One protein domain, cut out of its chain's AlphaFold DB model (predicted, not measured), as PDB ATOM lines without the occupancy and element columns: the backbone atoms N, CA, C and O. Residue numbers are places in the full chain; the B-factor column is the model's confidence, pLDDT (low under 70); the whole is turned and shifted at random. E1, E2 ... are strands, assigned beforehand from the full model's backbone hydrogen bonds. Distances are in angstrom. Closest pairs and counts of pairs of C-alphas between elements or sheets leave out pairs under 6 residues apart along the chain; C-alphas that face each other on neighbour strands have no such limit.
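AT A GLANCE: This is residues 235 to 308 and 319 to 341 of the 352 residues of an uncharacterized protein of Acidimicrobiia bacterium (UniProt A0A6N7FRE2). A small sheet of three strands, E4, E3 and E5, packs face to face on the two-stranded hairpin E1 and E2, their strands crossed, as a small sandwich. A long loop, residues 243 to 268, joins E1 to E2, and another, residues 319 to 331, leads into E5. The printed part has 97 residues and no named helix; its strands run E1 to E5 along the chain, and both sheets, E4 - E3 - E5 and E1 - E2, are antiparallel. The class is all strand, though only 39 residues are in named elements. The whole is compact, radius of gyration of the C-alphas 14.1 A, and spans 44 by 32 by 25 A.

HOW THE PARTS SIT: In the larger sheet E3, residues 287 to 295, is the inner strand, with E4, residues 302 to 304, and E5, residues 332 to 340, as edges. N 291 and O 336 of E3 and E5 are 2.8 A apart, within hydrogen-bond range. In the hairpin E3 and E4, N 303 and O 294 are 2.9 A apart. E1, residues 235 to 242, and E2, residues 269 to 278, form the other sheet, with N 238 and O 273 at 2.8 A. The sheets' strands stand at 70 degrees; the closest C-alphas of E1 and E5, Val 238 and Trp 337, are 4.6 A apart. E2 bends by 93 degrees at residue 275.

IN THESE COORDINATES: E1 is 20.4 A long from C-alpha 235 at (15.285, 0.392, 2.575), E2 20.8 A, E3 22.1 A, E4 7.0 A, and E5 23.0 A to C-alpha 340 at (24.721, -11.297, -6.217).

THE WHOLE: The C-alphas farthest apart, Pro 284 and Ala 327, are 44.9 A apart. Residues 309 to 318 are not printed, leaving 11.3 A between C-alphas 308 and 319. The link E1 to E2 is long. Residues 264 to 266 and 305 to 308 have pLDDT under 70.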
ATOM      1  N   CYS A 235      16.615   0.692   3.086       94.12
ATOM      2  CA  CYS A 235      15.285   0.392   2.575       94.12
ATOM      3  C   CYS A 235      15.241   0.729   1.084       94.12
ATOM      4  O   CYS A 235      15.355   1.896   0.696       94.12
ATOM      5  N   ARG A 236      15.159  -0.291   0.227       95.06
ATOM      6  CA  ARG A 236      15.336  -0.147  -1.225       95.06
ATOM      7  C   ARG A 236      14.289  -0.922  -2.016       95.06
ATOM      8  O   ARG A 236      13.476  -1.678  -1.482       95.06
ATOM      9  N   VAL A 237      14.299  -0.692  -3.325       96.12
ATOM     10  CA  VAL A 237      13.603  -1.543  -4.289       96.12
ATOM     11  C   VAL A 237      14.531  -2.697  -4.634       96.12
ATOM     12  O   VAL A 237      15.611  -2.462  -5.166       96.12
ATOM     13  N   VAL A 238      14.124  -3.922  -4.324       95.88
ATOM     14  CA  VAL A 238      14.926  -5.131  -4.533       95.88
ATOM     15  C   VAL A 238      14.375  -5.939  -5.699       95.88
ATOM     16  O   VAL A 238      13.163  -6.131  -5.819       95.88
ATOM     17  N   GLU A 239      15.267  -6.410  -6.563       95.44
ATOM     18  CA  GLU A 239      14.957  -7.411  -7.580       95.44
ATOM     19  C   GLU A 239      14.807  -8.780  -6.915       95.44
ATOM     20  O   GLU A 239      15.735  -9.279  -6.280       95.44
ATOM     21  N   VAL A 240      13.642  -9.400  -7.093       95.25
ATOM     22  CA  VAL A 240      13.378 -10.770  -6.642       95.25
ATOM     23  C   VAL A 240      12.933 -11.625  -7.818       95.25
ATOM     24  O   VAL A 240      12.315 -11.133  -8.771       95.25
ATOM     25  N   SER A 241      13.209 -12.921  -7.737       94.12
ATOM     26  CA  SER A 241      12.668 -13.889  -8.685       94.12
ATOM     27  C   SER A 241      11.219 -14.219  -8.335       94.12
ATOM     28  O   SER A 241      10.823 -14.186  -7.172       94.12
ATOM     29  N   GLN A 242      10.418 -14.527  -9.350       94.56
ATOM     30  CA  GLN A 242       9.048 -15.001  -9.243       94.56
ATOM     31  C   GLN A 242       8.978 -16.417  -9.814       94.56
ATOM     32  O   GLN A 242       9.310 -16.664 -10.977       94.56
ATOM     33  N   CYS A 243       8.550 -17.365  -8.987       91.12
ATOM     34  CA  CYS A 243       8.380 -18.746  -9.394       91.12
ATOM     35  C   CYS A 243       7.281 -18.857 -10.455       91.12
ATOM     36  O   CYS A 243       6.165 -18.397 -10.230       91.12
ATOM     37  N   ASN A 244       7.567 -19.483 -11.597       88.38
ATOM     38  CA  ASN A 244       6.546 -19.688 -12.627       88.38
ATOM     39  C   ASN A 244       5.556 -20.799 -12.262       88.38
ATOM     40  O   ASN A 244       4.456 -20.819 -12.800       88.38
ATOM     41  N   THR A 245       5.943 -21.706 -11.363       89.69
ATOM     42  CA  THR A 245       5.107 -22.834 -10.942       89.69
ATOM     43  C   THR A 245       4.105 -22.412  -9.872       89.69
ATOM     44  O   THR A 245       2.914 -22.651 -10.021       89.69
ATOM     45  N   CYS A 246       4.569 -21.767  -8.795       91.00
ATOM     46  CA  CYS A 246       3.719 -21.403  -7.654       91.00
ATOM     47  C   CYS A 246       3.448 -19.894  -7.518       91.00
ATOM     48  O   CYS A 246       2.711 -19.483  -6.629       91.00
ATOM     49  N   GLY A 247       4.069 -19.044  -8.342       91.06
ATOM     50  CA  GLY A 247       3.902 -17.586  -8.287       91.06
ATOM     51  C   GLY A 247       4.629 -16.882  -7.135       91.06
ATOM     52  O   GLY A 247       4.683 -15.647  -7.121       91.06
ATOM     53  N   ALA A 248       5.205 -17.624  -6.186       92.50
ATOM     54  CA  ALA A 248       5.887 -17.057  -5.029       92.50
ATOM     55  C   ALA A 248       7.153 -16.292  -5.420       92.50
ATOM     56  O   ALA A 248       7.872 -16.673  -6.346       92.50
ATOM     57  N   THR A 249       7.444 -15.216  -4.688       93.81
ATOM     58  CA  THR A 249       8.681 -14.455  -4.873       93.81
ATOM     59  C   THR A 249       9.758 -14.886  -3.899       93.81
ATOM     60  O   THR A 249       9.464 -15.091  -2.724       93.81
ATOM     61  N   PHE A 250      10.997 -14.974  -4.372       91.56
ATOM     62  CA  PHE A 250      12.137 -15.417  -3.581       91.56
ATOM     63  C   PHE A 250      13.427 -14.710  -4.009       91.56
ATOM     64  O   PHE A 250      13.546 -14.188  -5.122       91.56
ATOM     65  N   GLU A 251      14.392 -14.700  -3.099       88.75
ATOM     66  CA  GLU A 251      15.749 -14.208  -3.317       88.75
ATOM     67  C   GLU A 251      16.705 -15.403  -3.281       88.75
ATOM     68  O   GLU A 251      16.556 -16.288  -2.441       88.75
ATOM     69  N   GLY A 252      17.687 -15.434  -4.180       85.00
ATOM     70  CA  GLY A 252      18.658 -16.527  -4.263       85.00
ATOM     71  C   GLY A 252      18.323 -17.583  -5.324       85.00
ATOM     72  O   GLY A 252      17.533 -17.327  -6.236       85.00
ATOM     73  N   PRO A 253      18.967 -18.761  -5.250       83.38
ATOM     74  CA  PRO A 253      19.027 -19.693  -6.368       83.38
ATOM     75  C   PRO A 253      17.817 -20.619  -6.489       83.38
ATOM     76  O   PRO A 253      17.758 -21.359  -7.464       83.38
ATOM     77  N   ARG A 254      16.882 -20.658  -5.530       86.56
ATOM     78  CA  ARG A 254      15.739 -21.590  -5.553       86.56
ATOM     79  C   ARG A 254      14.501 -21.013  -4.881       86.56
ATOM     80  O   ARG A 254      14.600 -20.223  -3.945       86.56
ATOM     81  N   CYS A 255      13.332 -21.440  -5.350       88.12
ATOM     82  CA  CYS A 255      12.072 -21.184  -4.665       88.12
ATOM     83  C   CYS A 255      11.970 -22.061  -3.406       88.12
ATOM     84  O   CYS A 255      12.204 -23.259  -3.481       88.12
ATOM     85  N   HIS A 256      11.595 -21.474  -2.266       87.00
ATOM     86  CA  HIS A 256      11.419 -22.191  -0.991       87.00
ATOM     87  C   HIS A 256       9.945 -22.381  -0.602       87.00
ATOM     88  O   HIS A 256       9.627 -22.633   0.559       87.00
ATOM     89  N   SER A 257       9.015 -22.213  -1.544       88.75
ATOM     90  CA  SER A 257       7.604 -22.467  -1.253       88.75
ATOM     91  C   SER A 257       7.371 -23.960  -1.003       88.75
ATOM     92  O   SER A 257       7.893 -24.775  -1.763       88.75
ATOM     93  N   PRO A 258       6.565 -24.340   0.007       88.69
ATOM     94  CA  PRO A 258       6.248 -25.742   0.267       88.69
ATOM     95  C   PRO A 258       5.755 -26.455  -1.002       88.69
ATOM     96  O   PRO A 258       4.820 -25.987  -1.650       88.69
ATOM     97  N   GLY A 259       6.407 -27.560  -1.379       85.06
ATOM     98  CA  GLY A 259       6.074 -28.333  -2.584       85.06
ATOM     99  C   GLY A 259       6.617 -27.775  -3.909       85.06
ATOM    100  O   GLY A 259       6.271 -28.293  -4.968       85.06
ATOM    101  N   CYS A 260       7.468 -26.745  -3.882       85.25
ATOM    102  CA  CYS A 260       8.104 -26.179  -5.068       85.25
ATOM    103  C   CYS A 260       9.628 -26.113  -4.883       85.25
ATOM    104  O   CYS A 260      10.097 -25.367  -4.036       85.25
ATOM    105  N   ASP A 261      10.393 -26.849  -5.697       78.81
ATOM    106  CA  ASP A 261      11.874 -26.816  -5.725       78.81
ATOM    107  C   ASP A 261      12.388 -26.307  -7.085       78.81
ATOM    108  O   ASP A 261      13.360 -26.797  -7.658       78.81
ATOM    109  N   ALA A 262      11.675 -25.339  -7.672       81.62
ATOM    110  CA  ALA A 262      12.096 -24.742  -8.933       81.62
ATOM    111  C   ALA A 262      13.396 -23.943  -8.724       81.62
ATOM    112  O   ALA A 262      13.437 -22.994  -7.932       81.62
ATOM    113  N   ALA A 263      14.450 -24.328  -9.446       76.31
ATOM    114  CA  ALA A 263      15.712 -23.604  -9.464       76.31
ATOM    115  C   ALA A 263      15.577 -22.277 -10.223       76.31
ATOM    116  O   ALA A 263      14.983 -22.219 -11.297       76.31
ATOM    117  N   ALA A 264      16.178 -21.218  -9.684       66.94
ATOM    118  CA  ALA A 264      16.304 -19.931 -10.346       66.94
ATOM    119  C   ALA A 264      17.014 -20.104 -11.694       66.94
ATOM    120  O   ALA A 264      18.036 -20.777 -11.809       66.94
ATOM    121  N   GLY A 265      16.469 -19.473 -12.727       66.75
ATOM    122  CA  GLY A 265      16.936 -19.605 -14.098       66.75
ATOM    123  C   GLY A 265      16.254 -18.589 -15.004       66.75
ATOM    124  O   GLY A 265      15.339 -17.885 -14.577       66.75
ATOM    125  N   ALA A 266      16.683 -18.518 -16.267       60.72
ATOM    126  CA  ALA A 266      16.179 -17.548 -17.247       60.72
ATOM    127  C   ALA A 266      14.658 -17.624 -17.481       60.72
ATOM    128  O   ALA A 266      14.056 -16.645 -17.915       60.72
ATOM    129  N   ALA A 267      14.036 -18.765 -17.174       71.81
ATOM    130  CA  ALA A 267      12.593 -18.925 -17.269       71.81
ATOM    131  C   ALA A 267      11.841 -18.087 -16.222       71.81
ATOM    132  O   ALA A 267      10.740 -17.620 -16.508       71.81
ATOM    133  N   HIS A 268      12.402 -17.881 -15.027       83.75
ATOM    134  CA  HIS A 268      11.715 -17.192 -13.939       83.75
ATOM    135  C   HIS A 268      11.492 -15.711 -14.230       83.75
ATOM    136  O   HIS A 268      12.372 -15.000 -14.719       83.75
ATOM    137  N   GLY A 269      10.305 -15.232 -13.858       90.00
ATOM    138  CA  GLY A 269      10.044 -13.803 -13.841       90.00
ATOM    139  C   GLY A 269      10.953 -13.089 -12.845       90.00
ATOM    140  O   GLY A 269      11.259 -13.629 -11.788       90.00
ATOM    141  N   ARG A 270      11.350 -11.855 -13.147       93.69
ATOM    142  CA  ARG A 270      12.054 -10.970 -12.206       93.69
ATOM    143  C   ARG A 270      11.161  -9.779 -11.936       93.69
ATOM    144  O   ARG A 270      10.637  -9.209 -12.888       93.69
ATOM    145  N   VAL A 271      10.954  -9.408 -10.681       95.56
ATOM    146  CA  VAL A 271      10.042  -8.312 -10.318       95.56
ATOM    147  C   VAL A 271      10.672  -7.399  -9.276       95.56
ATOM    148  O   VAL A 271      11.475  -7.831  -8.452       95.56
ATOM    149  N   ALA A 272      10.290  -6.123  -9.309       96.12
ATOM    150  CA  ALA A 272      10.708  -5.138  -8.322       96.12
ATOM    151  C   ALA A 272       9.831  -5.230  -7.064       96.12
ATOM    152  O   ALA A 272       8.605  -5.090  -7.130       96.12
ATOM    153  N   ARG A 273      10.448  -5.408  -5.896       95.94
ATOM    154  CA  ARG A 273       9.786  -5.304  -4.590       95.94
ATOM    155  C   ARG A 273      10.276  -4.066  -3.866       95.94
ATOM    156  O   ARG A 273      11.440  -3.966  -3.502       95.94
ATOM    157  N   ARG A 274       9.374  -3.108  -3.675       94.62
ATOM    158  CA  ARG A 274       9.660  -1.867  -2.950       94.62
ATOM    159  C   ARG A 274       9.729  -2.127  -1.450       94.62
ATOM    160  O   ARG A 274       9.145  -3.094  -0.964       94.62
ATOM    161  N   ASN A 275      10.369  -1.205  -0.740       93.12
ATOM    162  CA  ASN A 275      10.381  -1.152   0.717       93.12
ATOM    163  C   ASN A 275      10.972  -2.414   1.365       93.12
ATOM    164  O   ASN A 275      10.472  -2.901   2.381       93.12
ATOM    165  N   ARG A 276      12.001  -2.987   0.734       94.94
ATOM    166  CA  ARG A 276      12.731  -4.142   1.256       94.94
ATOM    167  C   ARG A 276      13.934  -3.645   2.037       94.94
ATOM    168  O   ARG A 276      14.677  -2.797   1.549       94.94
ATOM    169  N   LEU A 277      14.097  -4.180   3.241       94.12
ATOM    170  CA  LEU A 277      15.283  -3.944   4.048       94.12
ATOM    171  C   LEU A 277      16.401  -4.849   3.550       94.12
ATOM    172  O   LEU A 277      16.200  -6.055   3.405       94.12
ATOM    173  N   ILE A 278      17.547  -4.248   3.267       93.44
ATOM    174  CA  ILE A 278      18.755  -4.933   2.829       93.44
ATOM    175  C   ILE A 278      19.931  -4.493   3.686       93.44
ATOM    176  O   ILE A 278      19.984  -3.356   4.153       93.44
ATOM    177  N   VAL A 279      20.894  -5.393   3.829       91.88
ATOM    178  CA  VAL A 279      22.204  -5.097   4.405       91.88
ATOM    179  C   VAL A 279      23.201  -5.107   3.244       91.88
ATOM    180  O   VAL A 279      23.346  -6.147   2.595       91.88
ATOM    181  N   PRO A 280      23.832  -3.970   2.904       83.38
ATOM    182  CA  PRO A 280      24.706  -3.875   1.735       83.38
ATOM    183  C   PRO A 280      26.052  -4.591   1.936       83.38
ATOM    184  O   PRO A 280      26.683  -5.004   0.959       83.38
ATOM    185  N   LEU A 281      26.479  -4.790   3.188       80.62
ATOM    186  CA  LEU A 281      27.705  -5.518   3.517       80.62
ATOM    187  C   LEU A 281      27.630  -6.996   3.088       80.62
ATOM    188  O   LEU A 281      26.541  -7.575   3.063       80.62
ATOM    189  N   PRO A 282      28.771  -7.633   2.750       77.00
ATOM    190  CA  PRO A 282      28.808  -9.050   2.405       77.00
ATOM    191  C   PRO A 282      28.142  -9.932   3.460       77.00
ATOM    192  O   PRO A 282      28.568  -9.971   4.607       77.00
ATOM    193  N   GLN A 283      27.110 -10.659   3.038       75.38
ATOM    194  CA  GLN A 283      26.452 -11.694   3.827       75.38
ATOM    195  C   GLN A 283      26.869 -13.076   3.317       75.38
ATOM    196  O   GLN A 283      27.215 -13.197   2.136       75.38
ATOM    197  N   PRO A 284      26.735 -14.145   4.126       73.88
ATOM    198  CA  PRO A 284      26.932 -15.521   3.659       73.88
ATOM    199  C   PRO A 284      26.128 -15.856   2.388       73.88
ATOM    200  O   PRO A 284      26.538 -16.687   1.587       73.88
ATOM    201  N   GLY A 285      24.997 -15.172   2.168       72.94
ATOM    202  CA  GLY A 285      24.154 -15.327   0.980       72.94
ATOM    203  C   GLY A 285      24.391 -14.328  -0.162       72.94
ATOM    204  O   GLY A 285      23.588 -14.313  -1.093       72.94
ATOM    205  N   GLY A 286      25.425 -13.479  -0.102       83.88
ATOM    206  CA  GLY A 286      25.789 -12.552  -1.182       83.88
ATOM    207  C   GLY A 286      25.832 -11.064  -0.810       83.88
ATOM    208  O   GLY A 286      25.613 -10.672   0.334       83.88
ATOM    209  N   ALA A 287      26.146 -10.224  -1.803       87.75
ATOM    210  CA  ALA A 287      25.985  -8.762  -1.732       87.75
ATOM    211  C   ALA A 287      24.618  -8.341  -2.200       87.75
ATOM    212  O   ALA A 287      24.072  -8.990  -3.084       87.75
ATOM    213  N   TYR A 288      24.220  -7.139  -1.810       92.19
ATOM    214  CA  TYR A 288      23.369  -6.328  -2.660       92.19
ATOM    215  C   TYR A 288      24.206  -5.361  -3.497       92.19
ATOM    216  O   TYR A 288      25.088  -4.688  -2.970       92.19
ATOM    217  N   VAL A 289      23.919  -5.284  -4.797       91.12
ATOM    218  CA  VAL A 289      24.476  -4.268  -5.700       91.12
ATOM    219  C   VAL A 289      23.352  -3.537  -6.413       91.12
ATOM    220  O   VAL A 289      22.346  -4.145  -6.794       91.12
ATOM    221  N   GLU A 290      23.522  -2.234  -6.595       92.94
ATOM    222  CA  GLU A 290      22.608  -1.442  -7.405       92.94
ATOM    223  C   GLU A 290      22.759  -1.817  -8.883       92.94
ATOM    224  O   GLU A 290      23.861  -2.017  -9.399       92.94
ATOM    225  N   ALA A 291      21.634  -1.947  -9.575       91.69
ATOM    226  CA  ALA A 291      21.584  -2.285 -10.978       91.69
ATOM    227  C   ALA A 291      20.443  -1.539 -11.665       91.69
ATOM    228  O   ALA A 291      19.317  -1.472 -11.173       91.69
ATOM    229  N   GLN A 292      20.719  -1.031 -12.862       91.81
ATOM    230  CA  GLN A 292      19.667  -0.509 -13.719       91.81
ATOM    231  C   GLN A 292      18.963  -1.666 -14.437       91.81
ATOM    232  O   GLN A 292      19.597  -2.619 -14.918       91.81
ATOM    233  N   ARG A 293      17.634  -1.592 -14.493       91.44
ATOM    234  CA  ARG A 293      16.775  -2.571 -15.161       91.44
ATOM    235  C   ARG A 293      15.763  -1.884 -16.040       91.44
ATOM    236  O   ARG A 293      15.233  -0.834 -15.695       91.44
ATOM    237  N   TRP A 294      15.429  -2.542 -17.138       89.88
ATOM    238  CA  TRP A 294      14.212  -2.219 -17.858       89.88
ATOM    239  C   TRP A 294      13.018  -2.955 -17.230       89.88
ATOM    240  O   TRP A 294      13.072  -4.170 -17.053       89.88
ATOM    241  N   GLU A 295      11.930  -2.241 -16.930       92.06
ATOM    242  CA  GLU A 295      10.666  -2.799 -16.442       92.06
ATOM    243  C   GLU A 295       9.570  -2.760 -17.524       92.06
ATOM    244  O   GLU A 295       9.220  -1.703 -18.071       92.06
ATOM    245  N   CYS A 296       8.957  -3.912 -17.806       90.75
ATOM    246  CA  CYS A 296       7.770  -3.966 -18.658       90.75
ATOM    247  C   CYS A 296       6.559  -3.329 -17.956       90.75
ATOM    248  O   CYS A 296       6.154  -3.762 -16.879       90.75
ATOM    249  N   ARG A 297       5.897  -2.349 -18.588       90.81
ATOM    250  CA  ARG A 297       4.734  -1.674 -17.981       90.81
ATOM    251  C   ARG A 297       3.513  -2.578 -17.815       90.81
ATOM    252  O   ARG A 297       2.765  -2.345 -16.865       90.81
ATOM    253  N   SER A 298       3.350  -3.564 -18.702       92.81
ATOM    254  CA  SER A 298       2.246  -4.530 -18.690       92.81
ATOM    255  C   SER A 298       2.460  -5.610 -17.624       92.81
ATOM    256  O   SER A 298       1.755  -5.628 -16.620       92.81
ATOM    257  N   CYS A 299       3.492  -6.451 -17.768       91.69
ATOM    258  CA  CYS A 299       3.690  -7.602 -16.880       91.69
ATOM    259  C   CYS A 299       4.645  -7.362 -15.694       91.69
ATOM    260  O   CYS A 299       4.930  -8.304 -14.958       91.69
ATOM    261  N   LYS A 300       5.189  -6.146 -15.526       94.19
ATOM    262  CA  LYS A 300       6.129  -5.748 -14.448       94.19
ATOM    263  C   LYS A 300       7.428  -6.557 -14.363       94.19
ATOM    264  O   LYS A 300       8.126  -6.509 -13.354       94.19
ATOM    265  N   ASN A 301       7.769  -7.291 -15.423       93.44
ATOM    266  CA  ASN A 301       8.993  -8.079 -15.457       93.44
ATOM    267  C   ASN A 301      10.217  -7.176 -15.659       93.44
ATOM    268  O   ASN A 301      10.175  -6.270 -16.497       93.44
ATOM    269  N   LEU A 302      11.288  -7.455 -14.921       92.69
ATOM    270  CA  LEU A 302      12.578  -6.782 -14.995       92.69
ATOM    271  C   LEU A 302      13.524  -7.512 -15.951       92.69
ATOM    272  O   LEU A 302      13.583  -8.742 -15.978       92.69
ATOM    273  N   TYR A 303      14.293  -6.735 -16.704       88.81
ATOM    274  CA  TYR A 303      15.292  -7.218 -17.650       88.81
ATOM    275  C   TYR A 303      16.604  -6.452 -17.466       88.81
ATOM    276  O   TYR A 303      16.595  -5.269 -17.114       88.81
ATOM    277  N   GLY A 304      17.734  -7.129 -17.693       84.31
ATOM    278  CA  GLY A 304      19.065  -6.526 -17.605       84.31
ATOM    279  C   GLY A 304      19.231  -5.324 -18.541       84.31
ATOM    280  O   GLY A 304      18.619  -5.268 -19.606       84.31
ATOM    281  N   HIS A 305      20.070  -4.360 -18.144       66.81
ATOM    282  CA  HIS A 305      20.371  -3.179 -18.966       66.81
ATOM    283  C   HIS A 305      21.207  -3.527 -20.210       66.81
ATOM    284  O   HIS A 305      21.132  -2.839 -21.229       66.81
ATOM    285  N   GLY A 306      21.973  -4.621 -20.150       59.19
ATOM    286  CA  GLY A 306      22.507  -5.263 -21.341       59.19
ATOM    287  C   GLY A 306      21.350  -5.914 -22.080       59.19
ATOM    288  O   GLY A 306      20.920  -7.007 -21.711       59.19
ATOM    289  N   ARG A 307      20.814  -5.240 -23.102       50.84
ATOM    290  CA  ARG A 307      19.992  -5.941 -24.088       50.84
ATOM    291  C   ARG A 307      20.798  -7.162 -24.548       50.84
ATOM    292  O   ARG A 307      22.000  -7.006 -24.780       50.84
ATOM    293  N   PRO A 308      20.206  -8.359 -24.704       47.19
ATOM    294  CA  PRO A 308      20.850  -9.355 -25.548       47.19
ATOM    295  C   PRO A 308      21.211  -8.650 -26.859       47.19
ATOM    296  O   PRO A 308      20.391  -7.897 -27.389       47.19
ATOM    297  N   PRO A 319       9.644  -9.699 -24.042       85.69
ATOM    298  CA  PRO A 319       9.792 -11.125 -24.340       85.69
ATOM    299  C   PRO A 319       8.757 -12.020 -23.647       85.69
ATOM    300  O   PRO A 319       8.536 -13.144 -24.074       85.69
ATOM    301  N   ARG A 320       8.134 -11.539 -22.561       86.94
ATOM    302  CA  ARG A 320       7.191 -12.324 -21.754       86.94
ATOM    303  C   ARG A 320       5.734 -12.155 -22.175       86.94
ATOM    304  O   ARG A 320       5.014 -13.139 -22.247       86.94
ATOM    305  N   CYS A 321       5.281 -10.921 -22.397       90.81
ATOM    306  CA  CYS A 321       3.869 -10.632 -22.697       90.81
ATOM    307  C   CYS A 321       3.641 -10.017 -24.080       90.81
ATOM    308  O   CYS A 321       2.512  -9.687 -24.426       90.81
ATOM    309  N   GLY A 322       4.702  -9.804 -24.858       90.31
ATOM    310  CA  GLY A 322       4.611  -9.209 -26.183       90.31
ATOM    311  C   GLY A 322       4.241  -7.724 -26.202       90.31
ATOM    312  O   GLY A 322       4.001  -7.207 -27.285       90.31
ATOM    313  N   TRP A 323       4.178  -7.047 -25.048       90.44
ATOM    314  CA  TRP A 323       3.864  -5.617 -24.960       90.44
ATOM    315  C   TRP A 323       4.937  -4.755 -25.624       90.44
ATOM    316  O   TRP A 323       6.118  -4.916 -25.320       90.44
ATOM    317  N   GLU A 324       4.517  -3.801 -26.448       87.88
ATOM    318  CA  GLU A 324       5.383  -2.821 -27.103       87.88
ATOM    319  C   GLU A 324       5.149  -1.427 -26.498       87.88
ATOM    320  O   GLU A 324       3.996  -1.028 -26.287       87.88
ATOM    321  N   PRO A 325       6.207  -0.662 -26.171       82.38
ATOM    322  CA  PRO A 325       6.045   0.722 -25.769       82.38
ATOM    323  C   PRO A 325       5.501   1.553 -26.936       82.38
ATOM    324  O   PRO A 325       5.855   1.297 -28.087       82.38
ATOM    325  N   PRO A 326       4.686   2.589 -26.658       83.44
ATOM    326  CA  PRO A 326       4.246   3.523 -27.687       83.44
ATOM    327  C   PRO A 326       5.432   4.095 -28.470       83.44
ATOM    328  O   PRO A 326       6.474   4.393 -27.873       83.44
ATOM    329  N   ALA A 327       5.256   4.288 -29.779       81.62
ATOM    330  CA  ALA A 327       6.285   4.833 -30.660       81.62
ATOM    331  C   ALA A 327       6.929   6.101 -30.064       81.62
ATOM    332  O   ALA A 327       6.248   6.984 -29.540       81.62
ATOM    333  N   GLY A 328       8.263   6.159 -30.093       78.44
ATOM    334  CA  GLY A 328       9.041   7.276 -29.549       78.44
ATOM    335  C   GLY A 328       9.198   7.301 -28.022       78.44
ATOM    336  O   GLY A 328       9.920   8.157 -27.509       78.44
ATOM    337  N   ARG A 329       8.589   6.377 -27.262       77.44
ATOM    338  CA  ARG A 329       8.804   6.287 -25.809       77.44
ATOM    339  C   ARG A 329       9.867   5.258 -25.462       77.44
ATOM    340  O   ARG A 329       9.768   4.085 -25.812       77.44
ATOM    341  N   ARG A 330      10.862   5.698 -24.688       74.00
ATOM    342  CA  ARG A 330      11.862   4.791 -24.131       74.00
ATOM    343  C   ARG A 330      11.218   3.826 -23.126       74.00
ATOM    344  O   ARG A 330      10.287   4.212 -22.407       74.00
ATOM    345  N   PRO A 331      11.719   2.584 -23.049       77.19
ATOM    346  CA  PRO A 331      11.292   1.632 -22.037       77.19
ATOM    347  C   PRO A 331      11.544   2.184 -20.612       77.19
ATOM    348  O   PRO A 331      12.506   2.916 -20.390       77.19
ATOM    349  N   HIS A 332      10.667   1.877 -19.645       86.06
ATOM    350  CA  HIS A 332      10.770   2.392 -18.268       86.06
ATOM    351  C   HIS A 332      12.004   1.806 -17.566       86.06
ATOM    352  O   HIS A 332      12.032   0.604 -17.302       86.06
ATOM    353  N   SER A 333      13.016   2.633 -17.295       88.56
ATOM    354  CA  SER A 333      14.188   2.224 -16.515       88.56
ATOM    355  C   SER A 333      13.914   2.399 -15.029       88.56
ATOM    356  O   SER A 333      13.371   3.424 -14.616       88.56
ATOM    357  N   VAL A 334      14.306   1.412 -14.231       91.69
ATOM    358  CA  VAL A 334      14.212   1.435 -12.771       91.69
ATOM    359  C   VAL A 334      15.559   1.056 -12.167       91.69
ATOM    360  O   VAL A 334      16.216   0.129 -12.643       91.69
ATOM    361  N   SER A 335      15.951   1.761 -11.105       94.06
ATOM    362  CA  SER A 335      17.062   1.319 -10.265       94.06
ATOM    363  C   SER A 335      16.557   0.303  -9.250       94.06
ATOM    364  O   SER A 335      15.574   0.561  -8.546       94.06
ATOM    365  N   VAL A 336      17.209  -0.852  -9.187       95.56
ATOM    366  CA  VAL A 336      16.910  -1.910  -8.220       95.56
ATOM    367  C   VAL A 336      18.195  -2.422  -7.597       95.56
ATOM    368  O   VAL A 336      19.257  -2.398  -8.207       95.56
ATOM    369  N   TRP A 337      18.085  -2.937  -6.385       95.19
ATOM    370  CA  TRP A 337      19.154  -3.664  -5.724       95.19
ATOM    371  C   TRP A 337      18.954  -5.149  -5.972       95.19
ATOM    372  O   TRP A 337      17.886  -5.691  -5.702       95.19
ATOM    373  N   GLN A 338      19.967  -5.815  -6.507       92.88
ATOM    374  CA  GLN A 338      19.933  -7.256  -6.732       92.88
ATOM    375  C   GLN A 338      20.913  -7.952  -5.801       92.88
ATOM    376  O   GLN A 338      21.991  -7.421  -5.520       92.88
ATOM    377  N   ARG A 339      20.545  -9.153  -5.351       90.94
ATOM    378  CA  ARG A 339      21.465 -10.004  -4.606       90.94
ATOM    379  C   ARG A 339      22.386 -10.738  -5.579       90.94
ATOM    380  O   ARG A 339      21.885 -11.434  -6.456       90.94
ATOM    381  N   VAL A 340      23.699 -10.588  -5.424       87.94
ATOM    382  CA  VAL A 340      24.721 -11.297  -6.217       87.94
ATOM    383  C   VAL A 340      25.455 -12.304  -5.342       87.94
ATOM    384  O   VAL A 340      25.800 -11.990  -4.195       87.94
ATOM    385  N   GLY A 341      25.672 -13.512  -5.866       82.75
ATOM    386  CA  GLY A 341      26.350 -14.586  -5.137       82.75
ATOM    387  C   GLY A 341      27.789 -14.215  -4.767       82.75
ATOM    388  O   GLY A 341      28.405 -13.357  -5.404       82.75
TER     389      GLY A 341